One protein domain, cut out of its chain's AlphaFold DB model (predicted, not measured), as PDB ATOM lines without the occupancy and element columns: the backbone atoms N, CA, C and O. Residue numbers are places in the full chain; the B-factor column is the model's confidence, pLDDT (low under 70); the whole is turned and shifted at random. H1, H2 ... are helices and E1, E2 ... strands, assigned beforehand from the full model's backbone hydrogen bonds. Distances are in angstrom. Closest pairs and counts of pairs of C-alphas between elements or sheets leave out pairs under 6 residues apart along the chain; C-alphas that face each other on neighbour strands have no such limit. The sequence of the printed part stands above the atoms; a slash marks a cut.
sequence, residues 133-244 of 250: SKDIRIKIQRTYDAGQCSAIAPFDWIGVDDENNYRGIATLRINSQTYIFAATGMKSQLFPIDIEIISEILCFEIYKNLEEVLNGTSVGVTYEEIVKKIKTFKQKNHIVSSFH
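Overview. This is residues 133 to 244 of the 250 residues of the protein "DUF2726 domain-containing protein" of Chlamydiae bacterium CG10_big_fil_rev_8_21_14_0_10_35_9 (UniProt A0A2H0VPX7). A twisted sheet of four antiparallel strands forms the middle layer of a three-layer slab, with the long helix H2 slanting over one face and H3 running along the strands over the other. A further helix, H1, packs on H2 and is not on the sheet. The printed part has 112 residues, with three named helices and four named strands in the order H1 E1 E2 E3 H2 H3 E4; the sheet's order is E3 E2 E1 E4, and the class is mixed, helices and strands. The whole is compact, with a radius of gyration of the C-alphas of 14.1 A and spans of 43 by 30 by 23 A.

Along the chain. H1 holds residues 134 to 145, 16.4 A long, and begins at C-alpha 134 at (-56.395, 51.911, 15.829). E1 is residues 155 to 160. E2 is residues 166 to 173, 24.1 A long, and E3 is residues 179 to 186, 24.3 A long. H2, the longest helix, holds residues 196 to 214 and measures 27.2 A from C-alpha 196 at (-48.511, 42.423, 11.211). H3 is residues 223 to 236, 20.1 A long. E4 is residues 238 to 243 and ends at C-alpha 243 at (-42.013, 45.194, 19.478).

Arrangement. E1, E2 and E3 form a meander, each strand the antiparallel neighbour of the one before, with hairpins E1 and E2, and E2 and E3. Across E1 and E2, N 157 and O 169 are 2.9 A apart; across E2 and E3, N 170 and O 182 are 2.9 A apart. E4 is an edge strand antiparallel to E1, with N 158 and O 241 at 2.8 A. H2 is on the sheet at a height of 7.0 A, over E3 and E2 and only just over E1, with 3 C-alphas there. It runs slantwise to the strands, at 35 degrees to E3 on the local plane; its closest C-alphas to E3 are those of Ile 206 and Ala 182, 5.7 A apart. H3 is on the opposite face at a height of 9.4 A, over E2 and E1, along the strands at 14 degrees to E2 on the local plane; the closest C-alphas of H3 and E2 are those of Ile 230 and Ile 169, 7.4 A apart. H1 touches H2 with residues 136 to 140 alone, at a steep tilt of 42 degrees, the same way; the closest C-alphas are those of Ile 136 and Phe 204, 6.5 A apart. H1 and H3 are apart. In H1 and H3 every O i to N i+4 pair is within hydrogen-bond range, in H2 14 of 15.

Size, cuts and confidence. The two C-alphas farthest apart, those of Gly 147 and Leu 190, are 44.0 A apart. The printed part has no cut and no long link. Mean pLDDT of the printed part is 95.2, and no printed residue is under 70.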
ATOM      1  N   SER A 133     -56.607  47.767  14.771       92.19
ATOM      2  CA  SER A 133     -56.479  48.044  16.199       92.19
ATOM      3  C   SER A 133     -56.419  49.530  16.547       92.19
ATOM      4  O   SER A 133     -56.338  49.848  17.731       92.19
ATOM      5  N   LYS A 134     -56.517  50.459  15.584       90.69
ATOM      6  CA  LYS A 134     -56.395  51.911  15.829       90.69
ATOM      7  C   LYS A 134     -57.208  52.398  17.033       90.69
ATOM      8  O   LYS A 134     -56.666  53.031  17.937       90.69
ATOM      9  N   ASP A 135     -58.505  52.090  17.073       90.81
ATOM     10  CA  ASP A 135     -59.383  52.576  18.148       90.81
ATOM     11  C   ASP A 135     -59.047  51.921  19.490       90.81
ATOM     12  O   ASP A 135     -59.179  52.545  20.541       90.81
ATOM     13  N   ILE A 136     -58.579  50.674  19.459       94.56
ATOM     14  CA  ILE A 136     -58.131  49.946  20.644       94.56
ATOM     15  C   ILE A 136     -56.825  50.532  21.179       94.56
ATOM     16  O   ILE A 136     -56.728  50.796  22.374       94.56
ATOM     17  N   ARG A 137     -55.857  50.827  20.309       94.81
ATOM     18  CA  ARG A 137     -54.612  51.508  20.683       94.81
ATOM     19  C   ARG A 137     -54.898  52.882  21.292       94.81
ATOM     20  O   ARG A 137     -54.341  53.201  22.336       94.81
ATOM     21  N   ILE A 138     -55.844  53.646  20.731       94.69
ATOM     22  CA  ILE A 138     -56.310  54.917  21.321       94.69
ATOM     23  C   ILE A 138     -56.924  54.702  22.711       94.69
ATOM     24  O   ILE A 138     -56.719  55.517  23.609       94.69
ATOM     25  N   LYS A 139     -57.688  53.625  22.919       96.88
ATOM     26  CA  LYS A 139     -58.248  53.308  24.239       96.88
ATOM     27  C   LYS A 139     -57.154  52.943  25.246       96.88
ATOM     28  O   LYS A 139     -57.186  53.483  26.344       96.88
ATOM     29  N   ILE A 140     -56.176  52.115  24.868       97.88
ATOM     30  CA  ILE A 140     -55.018  51.780  25.718       97.88
ATOM     31  C   ILE A 140     -54.241  53.049  26.090       97.88
ATOM     32  O   ILE A 140     -53.965  53.264  27.267       97.88
ATOM     33  N   GLN A 141     -53.970  53.923  25.117       97.50
ATOM     34  CA  GLN A 141     -53.335  55.222  25.351       97.50
ATOM     35  C   GLN A 141     -54.096  56.042  26.400       97.50
ATOM     36  O   GLN A 141     -53.501  56.538  27.347       97.50
ATOM     37  N   ARG A 142     -55.424  56.153  26.277       97.94
ATOM     38  CA  ARG A 142     -56.246  56.897  27.246       97.94
ATOM     39  C   ARG A 142     -56.217  56.275  28.640       97.94
ATOM     40  O   ARG A 142     -56.209  57.005  29.626       97.94
ATOM     41  N   THR A 143     -56.200  54.945  28.735       97.81
ATOM     42  CA  THR A 143     -56.035  54.230  30.009       97.81
ATOM     43  C   THR A 143     -54.676  54.540  30.647       97.81
ATOM     44  O   THR A 143     -54.599  54.742  31.860       97.81
ATOM     45  N   TYR A 144     -53.616  54.632  29.839       97.81
ATOM     46  CA  TYR A 144     -52.287  55.050  30.288       97.81
ATOM     47  C   TYR A 144     -52.279  56.508  30.761       97.81
ATOM     48  O   TYR A 144     -51.839  56.785  31.874       97.81
ATOM     49  N   ASP A 145     -52.843  57.425  29.971       98.00
ATOM     50  CA  ASP A 145     -52.926  58.854  30.307       98.00
ATOM     51  C   ASP A 145     -53.720  59.096  31.606       98.00
ATOM     52  O   ASP A 145     -53.441  60.033  32.352       98.00
ATOM     53  N   ALA A 146     -54.691  58.226  31.909       97.69
ATOM     54  CA  ALA A 146     -55.461  58.234  33.152       97.69
ATOM     55  C   ALA A 146     -54.731  57.591  34.353       97.69
ATOM     56  O   ALA A 146     -55.284  57.548  35.452       97.69
ATOM     57  N   GLY A 147     -53.518  57.063  34.165       97.31
ATOM     58  CA  GLY A 147     -52.735  56.387  35.203       97.31
ATOM     59  C   GLY A 147     -53.265  55.006  35.603       97.31
ATOM     60  O   GLY A 147     -52.902  54.493  36.660       97.31
ATOM     61  N   GLN A 148     -54.137  54.402  34.790       96.75
ATOM     62  CA  GLN A 148     -54.745  53.093  35.066       96.75
ATOM     63  C   GLN A 148     -53.903  51.921  34.536       96.75
ATOM     64  O   GLN A 148     -54.090  50.783  34.966       96.75
ATOM     65  N   CYS A 149     -52.961  52.180  33.628       96.12
ATOM     66  CA  CYS A 149     -51.893  51.253  33.265       96.12
ATOM     67  C   CYS A 149     -50.550  51.989  33.146       96.12
ATOM     68  O   CYS A 149     -50.501  53.214  33.070       96.12
ATOM     69  N   SER A 150     -49.445  51.242  33.139       95.06
ATOM     70  CA  SER A 150     -48.076  51.787  33.182       95.06
ATOM     71  C   SER A 150     -47.316  51.621  31.864       95.06
ATOM     72  O   SER A 150     -46.096  51.794  31.832       95.06
ATOM     73  N   ALA A 151     -48.010  51.220  30.801       93.94
ATOM     74  CA  ALA A 151     -47.470  51.067  29.458       93.94
ATOM     75  C   ALA A 151     -48.436  51.682  28.442       93.94
ATOM     76  O   ALA A 151     -49.644  51.454  28.506       93.94
ATOM     77  N   ILE A 152     -47.872  52.452  27.515       94.00
ATOM     78  CA  ILE A 152     -48.596  53.224  26.500       94.00
ATOM     79  C   ILE A 152     -49.138  52.352  25.355       94.00
ATOM     80  O   ILE A 152     -50.111  52.700  24.694       94.00
ATOM     81  N   ALA A 153     -48.518  51.191  25.139       94.25
ATOM     82  CA  ALA A 153     -48.892  50.214  24.129       94.25
ATOM     83  C   ALA A 153     -48.497  48.800  24.587       94.25
ATOM     84  O   ALA A 153     -47.606  48.662  25.432       94.25
ATOM     85  N   PRO A 154     -49.134  47.745  24.046       95.81
ATOM     86  CA  PRO A 154     -48.681  46.376  24.252       95.81
ATOM     87  C   PRO A 154     -47.296  46.151  23.640       95.81
ATOM     88  O   PRO A 154     -46.962  46.747  22.616       95.81
ATOM     89  N   PHE A 155     -46.538  45.238  24.237       95.25
ATOM     90  CA  PHE A 155     -45.340  44.659  23.636       95.25
ATOM     91  C   PHE A 155     -45.658  43.279  23.101       95.25
ATOM     92  O   PHE A 155     -46.385  42.534  23.759       95.25
ATOM     93  N   ASP A 156     -45.111  42.925  21.946       96.19
ATOM     94  CA  ASP A 156     -45.366  41.643  21.314       96.19
ATOM     95  C   ASP A 156     -44.112  40.978  20.741       96.19
ATOM     96  O   ASP A 156     -43.067  41.589  20.504       96.19
ATOM     97  N   TRP A 157     -44.233  39.663  20.586       96.69
ATOM     98  CA  TRP A 157     -43.297  38.807  19.880       96.69
ATOM     99  C   TRP A 157     -44.102  37.942  18.932       96.69
ATOM    100  O   TRP A 157     -45.027  37.234  19.349       96.69
ATOM    101  N   ILE A 158     -43.713  37.972  17.666       97.12
ATOM    102  CA  ILE A 158     -44.289  37.145  16.622       97.12
ATOM    103  C   ILE A 158     -43.204  36.192  16.136       97.12
ATOM    104  O   ILE A 158     -42.071  36.575  15.836       97.12
ATOM    105  N   GLY A 159     -43.560  34.916  16.103       96.25
ATOM    106  CA  GLY A 159     -42.682  33.836  15.705       96.25
ATOM    107  C   GLY A 159     -43.378  32.859  14.775       96.25
ATOM    108  O   GLY A 159     -44.594  32.901  14.582       96.25
ATOM    109  N   VAL A 160     -42.577  31.965  14.222       96.62
ATOM    110  CA  VAL A 160     -43.015  30.858  13.381       96.62
ATOM    111  C   VAL A 160     -42.666  29.552  14.094       96.62
ATOM    112  O   VAL A 160     -41.559  29.426  14.623       96.62
ATOM    113  N   ASP A 161     -43.612  28.615  14.169       96.50
ATOM    114  CA  ASP A 161     -43.371  27.284  14.741       96.50
ATOM    115  C   ASP A 161     -42.794  26.294  13.712       96.50
ATOM    116  O   ASP A 161     -42.652  26.616  12.532       96.50
ATOM    117  N   ASP A 162     -42.465  25.075  14.149       95.44
ATOM    118  CA  ASP A 162     -41.864  24.032  13.299       95.44
ATOM    119  C   ASP A 162     -42.757  23.603  12.111       95.44
ATOM    120  O   ASP A 162     -42.285  22.973  11.166       95.44
ATOM    121  N   GLU A 163     -44.048  23.945  12.140       92.12
ATOM    122  CA  GLU A 163     -45.018  23.689  11.071       92.12
ATOM    123  C   GLU A 163     -45.230  24.915  10.160       92.12
ATOM    124  O   GLU A 163     -46.168  24.950   9.362       92.12
ATOM    125  N   ASN A 164     -44.369  25.932  10.266       92.38
ATOM    126  CA  ASN A 164     -44.470  27.218   9.573       92.38
ATOM    127  C   ASN A 164     -45.731  28.031   9.902       92.38
ATOM    128  O   ASN A 164     -46.111  28.932   9.150       92.38
ATOM    129  N   ASN A 165     -46.400  27.742  11.019       94.38
ATOM    130  CA  ASN A 165     -47.543  28.533  11.442       94.38
ATOM    131  C   ASN A 165     -47.080  29.781  12.193       94.38
ATOM    132  O   ASN A 165     -46.176  29.722  13.028       94.38
ATOM    133  N   TYR A 166     -47.782  30.892  11.993       95.69
ATOM    134  CA  TYR A 166     -47.563  32.090  12.787       95.69
ATOM    135  C   TYR A 166     -48.086  31.900  14.210       95.69
ATOM    136  O   TYR A 166     -49.179  31.362  14.454       95.69
ATOM    137  N   ARG A 167     -47.301  32.378  15.168       97.31
ATOM    138  CA  ARG A 167     -47.606  32.416  16.595       97.31
ATOM    139  C   ARG A 167     -47.287  33.804  17.107       97.31
ATOM    140  O   ARG A 167     -46.295  34.402  16.710       97.31
ATOM    141  N   GLY A 168     -48.115  34.306  18.007       97.81
ATOM    142  CA  GLY A 168     -47.917  35.607  18.617       97.81
ATOM    143  C   GLY A 168     -48.189  35.561  20.109       97.81
ATOM    144  O   GLY A 168     -49.119  34.884  20.554       97.81
ATOM    145  N   ILE A 169     -47.391  36.295  20.874       98.19
ATOM    146  CA  ILE A 169     -47.641  36.582  22.283       98.19
ATOM    147  C   ILE A 169     -47.458  38.077  22.515       98.19
ATOM    148  O   ILE A 169     -46.484  38.656  22.048       98.19
ATOM    149  N   ALA A 170     -48.383  38.690  23.246       98.00
ATOM    150  CA  ALA A 170     -48.293  40.083  23.660       98.00
ATOM    151  C   ALA A 170     -48.430  40.218  25.174       98.00
ATOM    152  O   ALA A 170     -49.002  39.348  25.833       98.00
ATOM    153  N   THR A 171     -47.933  41.324  25.719       97.75
ATOM    154  CA  THR A 171     -48.047  41.703  27.127       97.75
ATOM    155  C   THR A 171     -48.284  43.202  27.279       97.75
ATOM    156  O   THR A 171     -47.876  43.995  26.434       97.75
ATOM    157  N   LEU A 172     -48.928  43.605  28.372       97.31
ATOM    158  CA  LEU A 172     -49.068  45.003  28.776       97.31
ATOM    159  C   LEU A 172     -48.872  45.113  30.289       97.31
ATOM    160  O   LEU A 172     -49.452  44.348  31.065       97.31
ATOM    161  N   ARG A 173     -48.062  46.083  30.716       96.50
ATOM    162  CA  ARG A 173     -47.836  46.378  32.134       96.50
ATOM    163  C   ARG A 173     -48.956  47.262  32.680       96.50
ATOM    164  O   ARG A 173     -49.118  48.401  32.245       96.50
ATOM    165  N   ILE A 174     -49.677  46.772  33.685       96.44
ATOM    166  CA  ILE A 174     -50.692  47.563  34.392       96.44
ATOM    167  C   ILE A 174     -50.013  48.404  35.476       96.44
ATOM    168  O   ILE A 174     -50.162  49.622  35.506       96.44
ATOM    169  N   ASN A 175     -49.205  47.779  36.328       94.31
ATOM    170  CA  ASN A 175     -48.437  48.450  37.379       94.31
ATOM    171  C   ASN A 175     -47.113  47.700  37.629       94.31
ATOM    172  O   ASN A 175     -46.728  46.838  36.841       94.31
ATOM    173  N   SER A 176     -46.391  48.029  38.703       91.31
ATOM    174  CA  SER A 176     -45.094  47.410  39.017       91.31
ATOM    175  C   SER A 176     -45.157  45.901  39.297       91.31
ATOM    176  O   SER A 176     -44.137  45.230  39.168       91.31
ATOM    177  N   GLN A 177     -46.324  45.364  39.660       93.19
ATOM    178  CA  GLN A 177     -46.517  43.961  40.043       93.19
ATOM    179  C   GLN A 177     -47.448  43.198  39.094       93.19
ATOM    180  O   GLN A 177     -47.354  41.975  39.006       93.19
ATOM    181  N   THR A 178     -48.329  43.902  38.382       96.38
ATOM    182  CA  THR A 178     -49.389  43.299  37.570       96.38
ATOM    183  C   THR A 178     -49.170  43.546  36.085       96.38
ATOM    184  O   THR A 178     -49.043  44.684  35.622       96.38
ATOM    185  N   TYR A 179     -49.222  42.455  35.331       97.56
ATOM    186  CA  TYR A 179     -49.191  42.415  33.878       97.56
ATOM    187  C   TYR A 179     -50.412  41.664  33.353       97.56
ATOM    188  O   TYR A 179     -51.074  40.919  34.074       97.56
ATOM    189  N   ILE A 180     -50.683  41.823  32.068       97.81
ATOM    190  CA  ILE A 180     -51.607  40.981  31.308       97.81
ATOM    191  C   ILE A 180     -50.891  40.467  30.074       97.81
ATOM    192  O   ILE A 180     -49.968  41.111  29.586       97.81
ATOM    193  N   PHE A 181     -51.323  39.323  29.556       97.56
ATOM    194  CA  PHE A 181     -50.805  38.784  28.306       97.56
ATOM    195  C   PHE A 181     -51.931  38.217  27.456       97.56
ATOM    196  O   PHE A 181     -52.995  37.873  27.969       97.56
ATOM    197  N   ALA A 182     -51.669  38.090  26.166       98.12
ATOM    198  CA  ALA A 182     -52.514  37.384  25.220       98.12
ATOM    199  C   ALA A 182     -51.626  36.565  24.286       98.12
ATOM    200  O   ALA A 182     -50.460  36.901  24.080       98.12
ATOM    201  N   ALA A 183     -52.167  35.487  23.730       97.56
ATOM    202  CA  ALA A 183     -51.496  34.708  22.702       97.56
ATOM    203  C   ALA A 183     -52.489  34.356  21.599       97.56
ATOM    204  O   ALA A 183     -53.667  34.126  21.867       97.56
ATOM    205  N   THR A 184     -52.003  34.307  20.366       96.12
ATOM    206  CA  THR A 184     -52.794  33.922  19.196       96.12
ATOM    207  C   THR A 184     -51.918  33.167  18.201       96.12
ATOM    208  O   THR A 184     -50.698  33.075  18.358       96.12
ATOM    209  N   GLY A 185     -52.538  32.604  17.174       94.25
ATOM    210  CA  GLY A 185     -51.828  31.947  16.094       94.25
ATOM    211  C   GLY A 185     -52.664  31.881  14.831       94.25
ATOM    212  O   GLY A 185     -53.893  31.900  14.873       94.25
ATOM    213  N   MET A 186     -51.971  31.778  13.709       93.31
ATOM    214  CA  MET A 186     -52.561  31.607  12.394       93.31
ATOM    215  C   MET A 186     -51.837  30.460  11.704       93.31
ATOM    216  O   MET A 186     -50.611  30.374  11.758       93.31
ATOM    217  N   LYS A 187     -52.595  29.541  11.103       91.25
ATOM    218  CA  LYS A 187     -52.002  28.462  10.310       91.25
ATOM    219  C   LYS A 187     -51.230  29.064   9.136       91.25
ATOM    220  O   LYS A 187     -51.654  30.091   8.612       91.25
ATOM    221  N   SER A 188     -50.139  28.424   8.728       90.06
ATOM    222  CA  SER A 188     -49.482  28.767   7.468       90.06
ATOM    223  C   SER A 188     -50.493  28.721   6.321       90.06
ATOM    224  O   SER A 188     -51.334  27.817   6.260       90.06
ATOM    225  N   GLN A 189     -50.424  29.704   5.432       92.12
ATOM    226  CA  GLN A 189     -51.311  29.825   4.283       92.12
ATOM    227  C   GLN A 189     -50.482  29.746   3.010       92.12
ATOM    228  O   GLN A 189     -49.390  30.303   2.946       92.12
ATOM    229  N   LEU A 190     -51.046  29.156   1.960       94.75
ATOM    230  CA  LEU A 190     -50.531  29.324   0.597       94.75
ATOM    231  C   LEU A 190     -51.028  30.652   0.010       94.75
ATOM    232  O   LEU A 190     -51.426  30.734  -1.142       94.75
ATOM    233  N   PHE A 191     -51.063  31.690   0.835       95.38
ATOM    234  CA  PHE A 191     -51.572  33.009   0.509       95.38
ATOM    235  C   PHE A 191     -50.664  34.043   1.174       95.38
ATOM    236  O   PHE A 191     -50.303  33.849   2.340       95.38
ATOM    237  N   PRO A 192     -50.288  35.132   0.482       91.00
ATOM    238  CA  PRO A 192     -49.395  36.137   1.042       91.00
ATOM    239  C   PRO A 192     -50.133  36.960   2.105       91.00
ATOM    240  O   PRO A 192     -50.760  37.976   1.806       91.00
ATOM    241  N   ILE A 193     -50.077  36.496   3.355       88.81
ATOM    242  CA  ILE A 193     -50.617  37.207   4.512       88.81
ATOM    243  C   ILE A 193     -49.530  38.067   5.142       88.81
ATOM    244  O   ILE A 193     -48.391  37.645   5.325       88.81
ATOM    245  N   ASP A 194     -49.929  39.278   5.497       86.38
ATOM    246  CA  ASP A 194     -49.135  40.190   6.295       86.38
ATOM    247  C   ASP A 194     -49.020  39.694   7.747       86.38
ATOM    248  O   ASP A 194     -50.031  39.494   8.422       86.38
ATOM    249  N   ILE A 195     -47.793  39.521   8.238       87.56
ATOM    250  CA  ILE A 195     -47.538  39.059   9.601       87.56
ATOM    251  C   ILE A 195     -47.987  40.067  10.667       87.56
ATOM    252  O   ILE A 195     -48.353  39.665  11.777       87.56
ATOM    253  N   GLU A 196     -48.049  41.357  10.323       86.81
ATOM    254  CA  GLU A 196     -48.511  42.423  11.211       86.81
ATOM    255  C   GLU A 196     -49.947  42.173  11.714       86.81
ATOM    256  O   GLU A 196     -50.308  42.605  12.812       86.81
ATOM    257  N   ILE A 197     -50.755  41.391  10.983       91.12
ATOM    258  CA  ILE A 197     -52.118  41.020  11.390       91.12
ATOM    259  C   ILE A 197     -52.162  40.311  12.750       91.12
ATOM    260  O   ILE A 197     -53.143  40.422  13.488       91.12
ATOM    261  N   ILE A 198     -51.090  39.601  13.112       94.69
ATOM    262  CA  ILE A 198     -50.965  38.933  14.407       94.69
ATOM    263  C   ILE A 198     -50.874  39.967  15.534       94.69
ATOM    264  O   ILE A 198     -51.566  39.811  16.543       94.69
ATOM    265  N   SER A 199     -50.089  41.038  15.354       94.44
ATOM    266  CA  SER A 199     -50.012  42.155  16.315       94.44
ATOM    267  C   SER A 199     -51.367  42.846  16.452       94.44
ATOM    268  O   SER A 199     -51.837  43.104  17.563       94.44
ATOM    269  N   GLU A 200     -52.058  43.061  15.328       93.38
ATOM    270  CA  GLU A 200     -53.380  43.682  15.324       93.38
ATOM    271  C   GLU A 200     -54.392  42.867  16.138       93.38
ATOM    272  O   GLU A 200     -55.062  43.425  17.008       93.38
ATOM    273  N   ILE A 201     -54.451  41.544  15.944       95.19
ATOM    274  CA  ILE A 201     -55.319  40.649  16.727       95.19
ATOM    275  C   ILE A 201     -54.932  40.665  18.211       95.19
ATOM    276  O   ILE A 201     -55.806  40.780  19.075       95.19
ATOM    277  N   LEU A 202     -53.635  40.567  18.522       97.12
ATOM    278  CA  LEU A 202     -53.140  40.581  19.900       97.12
ATOM    279  C   LEU A 202     -53.514  41.869  20.634       97.12
ATOM    280  O   LEU A 202     -53.847  41.810  21.815       97.12
ATOM    281  N   CYS A 203     -53.516  43.014  19.952       96.62
ATOM    282  CA  CYS A 203     -53.895  44.289  20.551       96.62
ATOM    283  C   CYS A 203     -55.342  44.273  21.082       96.62
ATOM    284  O   CYS A 203     -55.595  44.731  22.200       96.62
ATOM    285  N   PHE A 204     -56.284  43.678  20.339       96.31
ATOM    286  CA  PHE A 204     -57.669  43.501  20.800       96.31
ATOM    287  C   PHE A 204     -57.765  42.579  22.018       96.31
ATOM    288  O   PHE A 204     -58.469  42.901  22.973       96.31
ATOM    289  N   GLU A 205     -57.060  41.447  22.001       97.00
ATOM    290  CA  GLU A 205     -57.087  40.493  23.117       97.00
ATOM    291  C   GLU A 205     -56.430  41.078  24.380       97.00
ATOM    292  O   GLU A 205     -56.940  40.903  25.485       97.00
ATOM    293  N   ILE A 206     -55.349  41.851  24.229       98.12
ATOM    294  CA  ILE A 206     -54.734  42.591  25.337       98.12
ATOM    295  C   ILE A 206     -55.703  43.612  25.915       98.12
ATOM    296  O   ILE A 206     -55.850  43.679  27.132       98.12
ATOM    297  N   TYR A 207     -56.383  44.396  25.080       97.81
ATOM    298  CA  TYR A 207     -57.326  45.385  25.590       97.81
ATOM    299  C   TYR A 207     -58.507  44.745  26.319       97.81
ATOM    300  O   TYR A 207     -58.881  45.209  27.391       97.81
ATOM    301  N   LYS A 208     -59.035  43.631  25.804       97.06
ATOM    302  CA  LYS A 208     -60.055  42.853  26.509       97.06
ATOM    303  C   LYS A 208     -59.563  42.425  27.899       97.06
ATOM    304  O   LYS A 208     -60.252  42.647  28.891       97.06
ATOM    305  N   ASN A 209     -58.354  41.870  27.986       98.06
ATOM    306  CA  ASN A 209     -57.772  41.450  29.263       98.06
ATOM    307  C   ASN A 209     -57.505  42.644  30.198       98.06
ATOM    308  O   ASN A 209     -57.623  42.512  31.415       98.06
ATOM    309  N   LEU A 210     -57.175  43.816  29.647       98.19
ATOM    310  CA  LEU A 210     -57.038  45.059  30.406       98.19
ATOM    311  C   LEU A 210     -58.373  45.473  31.023       98.19
ATOM    312  O   LEU A 210     -58.419  45.744  32.219       98.19
ATOM    313  N   GLU A 211     -59.454  45.476  30.241       97.94
ATOM    314  CA  GLU A 211     -60.797  45.781  30.744       97.94
ATOM    315  C   GLU A 211     -61.216  44.802  31.845       97.94
ATOM    316  O   GLU A 211     -61.728  45.227  32.878       97.94
ATOM    317  N   GLU A 212     -60.953  43.506  31.677       97.94
ATOM    318  CA  GLU A 212     -61.269  42.498  32.695       97.94
ATOM    319  C   GLU A 212     -60.525  42.743  34.017       97.94
ATOM    320  O   GLU A 212     -61.117  42.630  35.091       97.94
ATOM    321  N   VAL A 213     -59.240  43.109  33.968       97.62
ATOM    322  CA  VAL A 213     -58.479  43.413  35.190       97.62
ATOM    323  C   VAL A 213     -58.938  44.724  35.826       97.62
ATOM    324  O   VAL A 213     -59.137  44.775  37.039       97.62
ATOM    325  N   LEU A 214     -59.165  45.773  35.032       96.44
ATOM    326  CA  LEU A 214     -59.631  47.066  35.545       96.44
ATOM    327  C   LEU A 214     -61.037  46.986  36.153       96.44
ATOM    328  O   LEU A 214     -61.324  47.687  37.121       96.44
ATOM    329  N   ASN A 215     -61.889  46.100  35.633       97.06
ATOM    330  CA  ASN A 215     -63.225  45.836  36.168       97.06
ATOM    331  C   ASN A 215     -63.227  44.825  37.330       97.06
ATOM    332  O   ASN A 215     -64.288  44.521  37.875       97.06
ATOM    333  N   GLY A 216     -62.064  44.285  37.711       96.12
ATOM    334  CA  GLY A 216     -61.932  43.315  38.798       96.12
ATOM    335  C   GLY A 216     -62.479  41.919  38.482       96.12
ATOM    336  O   GLY A 216     -62.671  41.122  39.397       96.12
ATOM    337  N   THR A 217     -62.732  41.598  37.209       96.75
ATOM    338  CA  THR A 217     -63.158  40.256  36.773       96.75
ATOM    339  C   THR A 217     -61.975  39.322  36.499       96.75
ATOM    340  O   THR A 217     -62.172  38.124  36.316       96.75
ATOM    341  N   SER A 218     -60.748  39.852  36.490       96.19
ATOM    342  CA  SER A 218     -59.484  39.116  36.386       96.19
ATOM    343  C   SER A 218     -58.408  39.774  37.261       96.19
ATOM    344  O   SER A 218     -58.522  40.946  37.612       96.19
ATOM    345  N   VAL A 219     -57.361  39.034  37.634       92.69
ATOM    346  CA  VAL A 219     -56.302  39.496  38.563       92.69
ATOM    347  C   VAL A 219     -54.947  39.766  37.893       92.69
ATOM    348  O   VAL A 219     -54.000  40.175  38.561       92.69
ATOM    349  N   GLY A 220     -54.846  39.582  36.575       95.81
ATOM    350  CA  GLY A 220     -53.578  39.686  35.849       95.81
ATOM    351  C   GLY A 220     -52.579  38.589  36.244       95.81
ATOM    352  O   GLY A 220     -52.949  37.563  36.811       95.81
ATOM    353  N   VAL A 221     -51.312  38.796  35.897       97.25
ATOM    354  CA  VAL A 221     -50.189  37.879  36.154       97.25
ATOM    355  C   VAL A 221     -48.967  38.642  36.655       97.25
ATOM    356  O   VAL A 221     -48.864  39.858  36.457       97.25
ATOM    357  N   THR A 222     -48.028  37.939  37.291       97.25
ATOM    358  CA  THR A 222     -46.787  38.557  37.788       97.25
ATOM    359  C   THR A 222     -45.746  38.739  36.681       97.25
ATOM    360  O   THR A 222     -45.831  38.151  35.598       97.25
ATOM    361  N   TYR A 223     -44.712  39.532  36.966       94.44
ATOM    362  CA  TYR A 223     -43.577  39.697  36.060       94.44
ATOM    363  C   TYR A 223     -42.859  38.367  35.779       94.44
ATOM    364  O   TYR A 223     -42.567  38.053  34.625       94.44
ATOM    365  N   GLU A 224     -42.616  37.546  36.802       95.44
ATOM    366  CA  GLU A 224     -41.939  36.252  36.653       95.44
ATOM    367  C   GLU A 224     -42.727  35.303  35.740       95.44
ATOM    368  O   GLU A 224     -42.143  34.574  34.932       95.44
ATOM    369  N   GLU A 225     -44.059  35.332  35.833       96.19
ATOM    370  CA  GLU A 225     -44.940  34.544  34.975       96.19
ATOM    371  C   GLU A 225     -44.863  34.995  33.513       96.19
ATOM    372  O   GLU A 225     -44.764  34.147  32.618       96.19
ATOM    373  N   ILE A 226     -44.846  36.308  33.261       95.06
ATOM    374  CA  ILE A 226     -44.654  36.883  31.921       95.06
ATOM    375  C   ILE A 226     -43.300  36.483  31.341       95.06
ATOM    376  O   ILE A 226     -43.240  35.965  30.225       95.06
ATOM    377  N   VAL A 227     -42.221  36.639  32.113       94.44
ATOM    378  CA  VAL A 227     -40.866  36.261  31.687       94.44
ATOM    379  C   VAL A 227     -40.804  34.783  31.322       94.44
ATOM    380  O   VAL A 227     -40.251  34.422  30.282       94.44
ATOM    381  N   LYS A 228     -41.400  33.911  32.142       96.19
ATOM    382  CA  LYS A 228     -41.455  32.474  31.862       96.19
ATOM    383  C   LYS A 228     -42.207  32.187  30.561       96.19
ATOM    384  O   LYS A 228     -41.702  31.430  29.735       96.19
ATOM    385  N   LYS A 229     -43.379  32.801  30.357       96.25
ATOM    386  CA  LYS A 229     -44.191  32.622  29.142       96.25
ATOM    387  C   LYS A 229     -43.446  33.072  27.889       96.25
ATOM    388  O   LYS A 229     -43.408  32.317  26.923       96.25
ATOM    389  N   ILE A 230     -42.809  34.240  27.926       95.62
ATOM    390  CA  ILE A 230     -42.047  34.780  26.793       95.62
ATOM    391  C   ILE A 230     -40.821  33.912  26.501       95.62
ATOM    392  O   ILE A 230     -40.589  33.568  25.348       95.62
ATOM    393  N   LYS A 231     -40.076  33.464  27.521       95.62
ATOM    394  CA  LYS A 231     -38.955  32.527  27.318       95.62
ATOM    395  C   LYS A 231     -39.415  31.218  26.684       95.62
ATOM    396  O   LYS A 231     -38.806  30.766  25.720       95.62
ATOM    397  N   THR A 232     -40.503  30.627  27.179       96.81
ATOM    398  CA  THR A 232     -41.084  29.422  26.571       96.81
ATOM    399  C   THR A 232     -41.544  29.676  25.136       96.81
ATOM    400  O   THR A 232     -41.364  28.810  24.286       96.81
ATOM    401  N   PHE A 233     -42.110  30.848  24.844       97.25
ATOM    402  CA  PHE A 233     -42.493  31.226  23.488       97.25
ATOM    403  C   PHE A 233     -41.268  31.323  22.565       97.25
ATOM    404  O   PHE A 233     -41.248  30.656  21.537       97.25
ATOM    405  N   LYS A 234     -40.220  32.056  22.963       95.75
ATOM    406  CA  LYS A 234     -38.969  32.198  22.193       95.75
ATOM    407  C   LYS A 234     -38.241  30.860  21.980       95.75
ATOM    408  O   LYS A 234     -37.585  30.677  20.968       95.75
ATOM    409  N   GLN A 235     -38.359  29.913  22.913       96.44
ATOM    410  CA  GLN A 235     -37.774  28.570  22.774       96.44
ATOM    411  C   GLN A 235     -38.505  27.683  21.761       96.44
ATOM    412  O   GLN A 235     -37.899  26.771  21.212       96.44
ATOM    413  N   LYS A 236     -39.808  27.906  21.567       97.00
ATOM    414  CA  LYS A 236     -40.662  27.078  20.703       97.00
ATOM    415  C   LYS A 236     -40.848  27.642  19.299       97.00
ATOM    416  O   LYS A 236     -41.422  26.956  18.467       97.00
ATOM    417  N   ASN A 237     -40.458  28.893  19.069       97.38
ATOM    418  CA  ASN A 237     -40.750  29.598  17.829       97.38
ATOM    419  C   ASN A 237     -39.516  30.361  17.359       97.38
ATOM    420  O   ASN A 237     -38.844  31.019  18.155       97.38
ATOM    421  N   HIS A 238     -39.271  30.337  16.055       96.50
ATOM    422  CA  HIS A 238     -38.312  31.230  15.427       96.50
ATOM    423  C   HIS A 238     -38.903  32.643  15.381       96.50
ATOM    424  O   HIS A 238     -39.911  32.869  14.714       96.50
ATOM    425  N   ILE A 239     -38.321  33.582  16.129       96.12
ATOM    426  CA  ILE A 239     -38.816  34.962  16.196       96.12
ATOM    427  C   ILE A 239     -38.526  35.680  14.883       96.12
ATOM    428  O   ILE A 239     -37.382  35.721  14.437       96.12
ATOM    429  N   VAL A 240     -39.569  36.265  14.301       94.44
ATOM    430  CA  VAL A 240     -39.518  36.976  13.016       94.44
ATOM    431  C   VAL A 240     -39.884  38.452  13.150       94.44
ATOM    432  O   VAL A 240     -39.486  39.253  12.313       94.44
ATOM    433  N   SER A 241     -40.600  38.831  14.213       91.88
ATOM    434  CA  SER A 241     -40.870  40.227  14.558       91.88
ATOM    435  C   SER A 241     -41.039  40.378  16.069       91.88
ATOM    436  O   SER A 241     -41.465  39.448  16.761       91.88
ATOM    437  N   SER A 242     -40.676  41.541  16.601       90.62
ATOM    438  CA  SER A 242     -40.872  41.861  18.011       90.62
ATOM    439  C   SER A 242     -40.922  43.364  18.238       90.62
ATOM    440  O   SER A 242     -40.051  44.090  17.759       90.62
ATOM    441  N   PHE A 243     -41.884  43.811  19.038       85.81
ATOM    442  CA  PHE A 243     -42.013  45.194  19.478       85.81
ATOM    443  C   PHE A 243     -41.994  45.248  21.006       85.81
ATOM    444  O   PHE A 243     -42.955  44.847  21.660       85.81
ATOM    445  N   HIS A 244     -40.897  45.722  21.597       80.88
ATOM    446  CA  HIS A 244     -40.751  45.832  23.049       80.88
ATOM    447  C   HIS A 244     -39.779  46.943  23.456       80.88
ATOM    448  O   HIS A 244     -38.966  47.406  22.656       80.88
TER     449      HIS A 244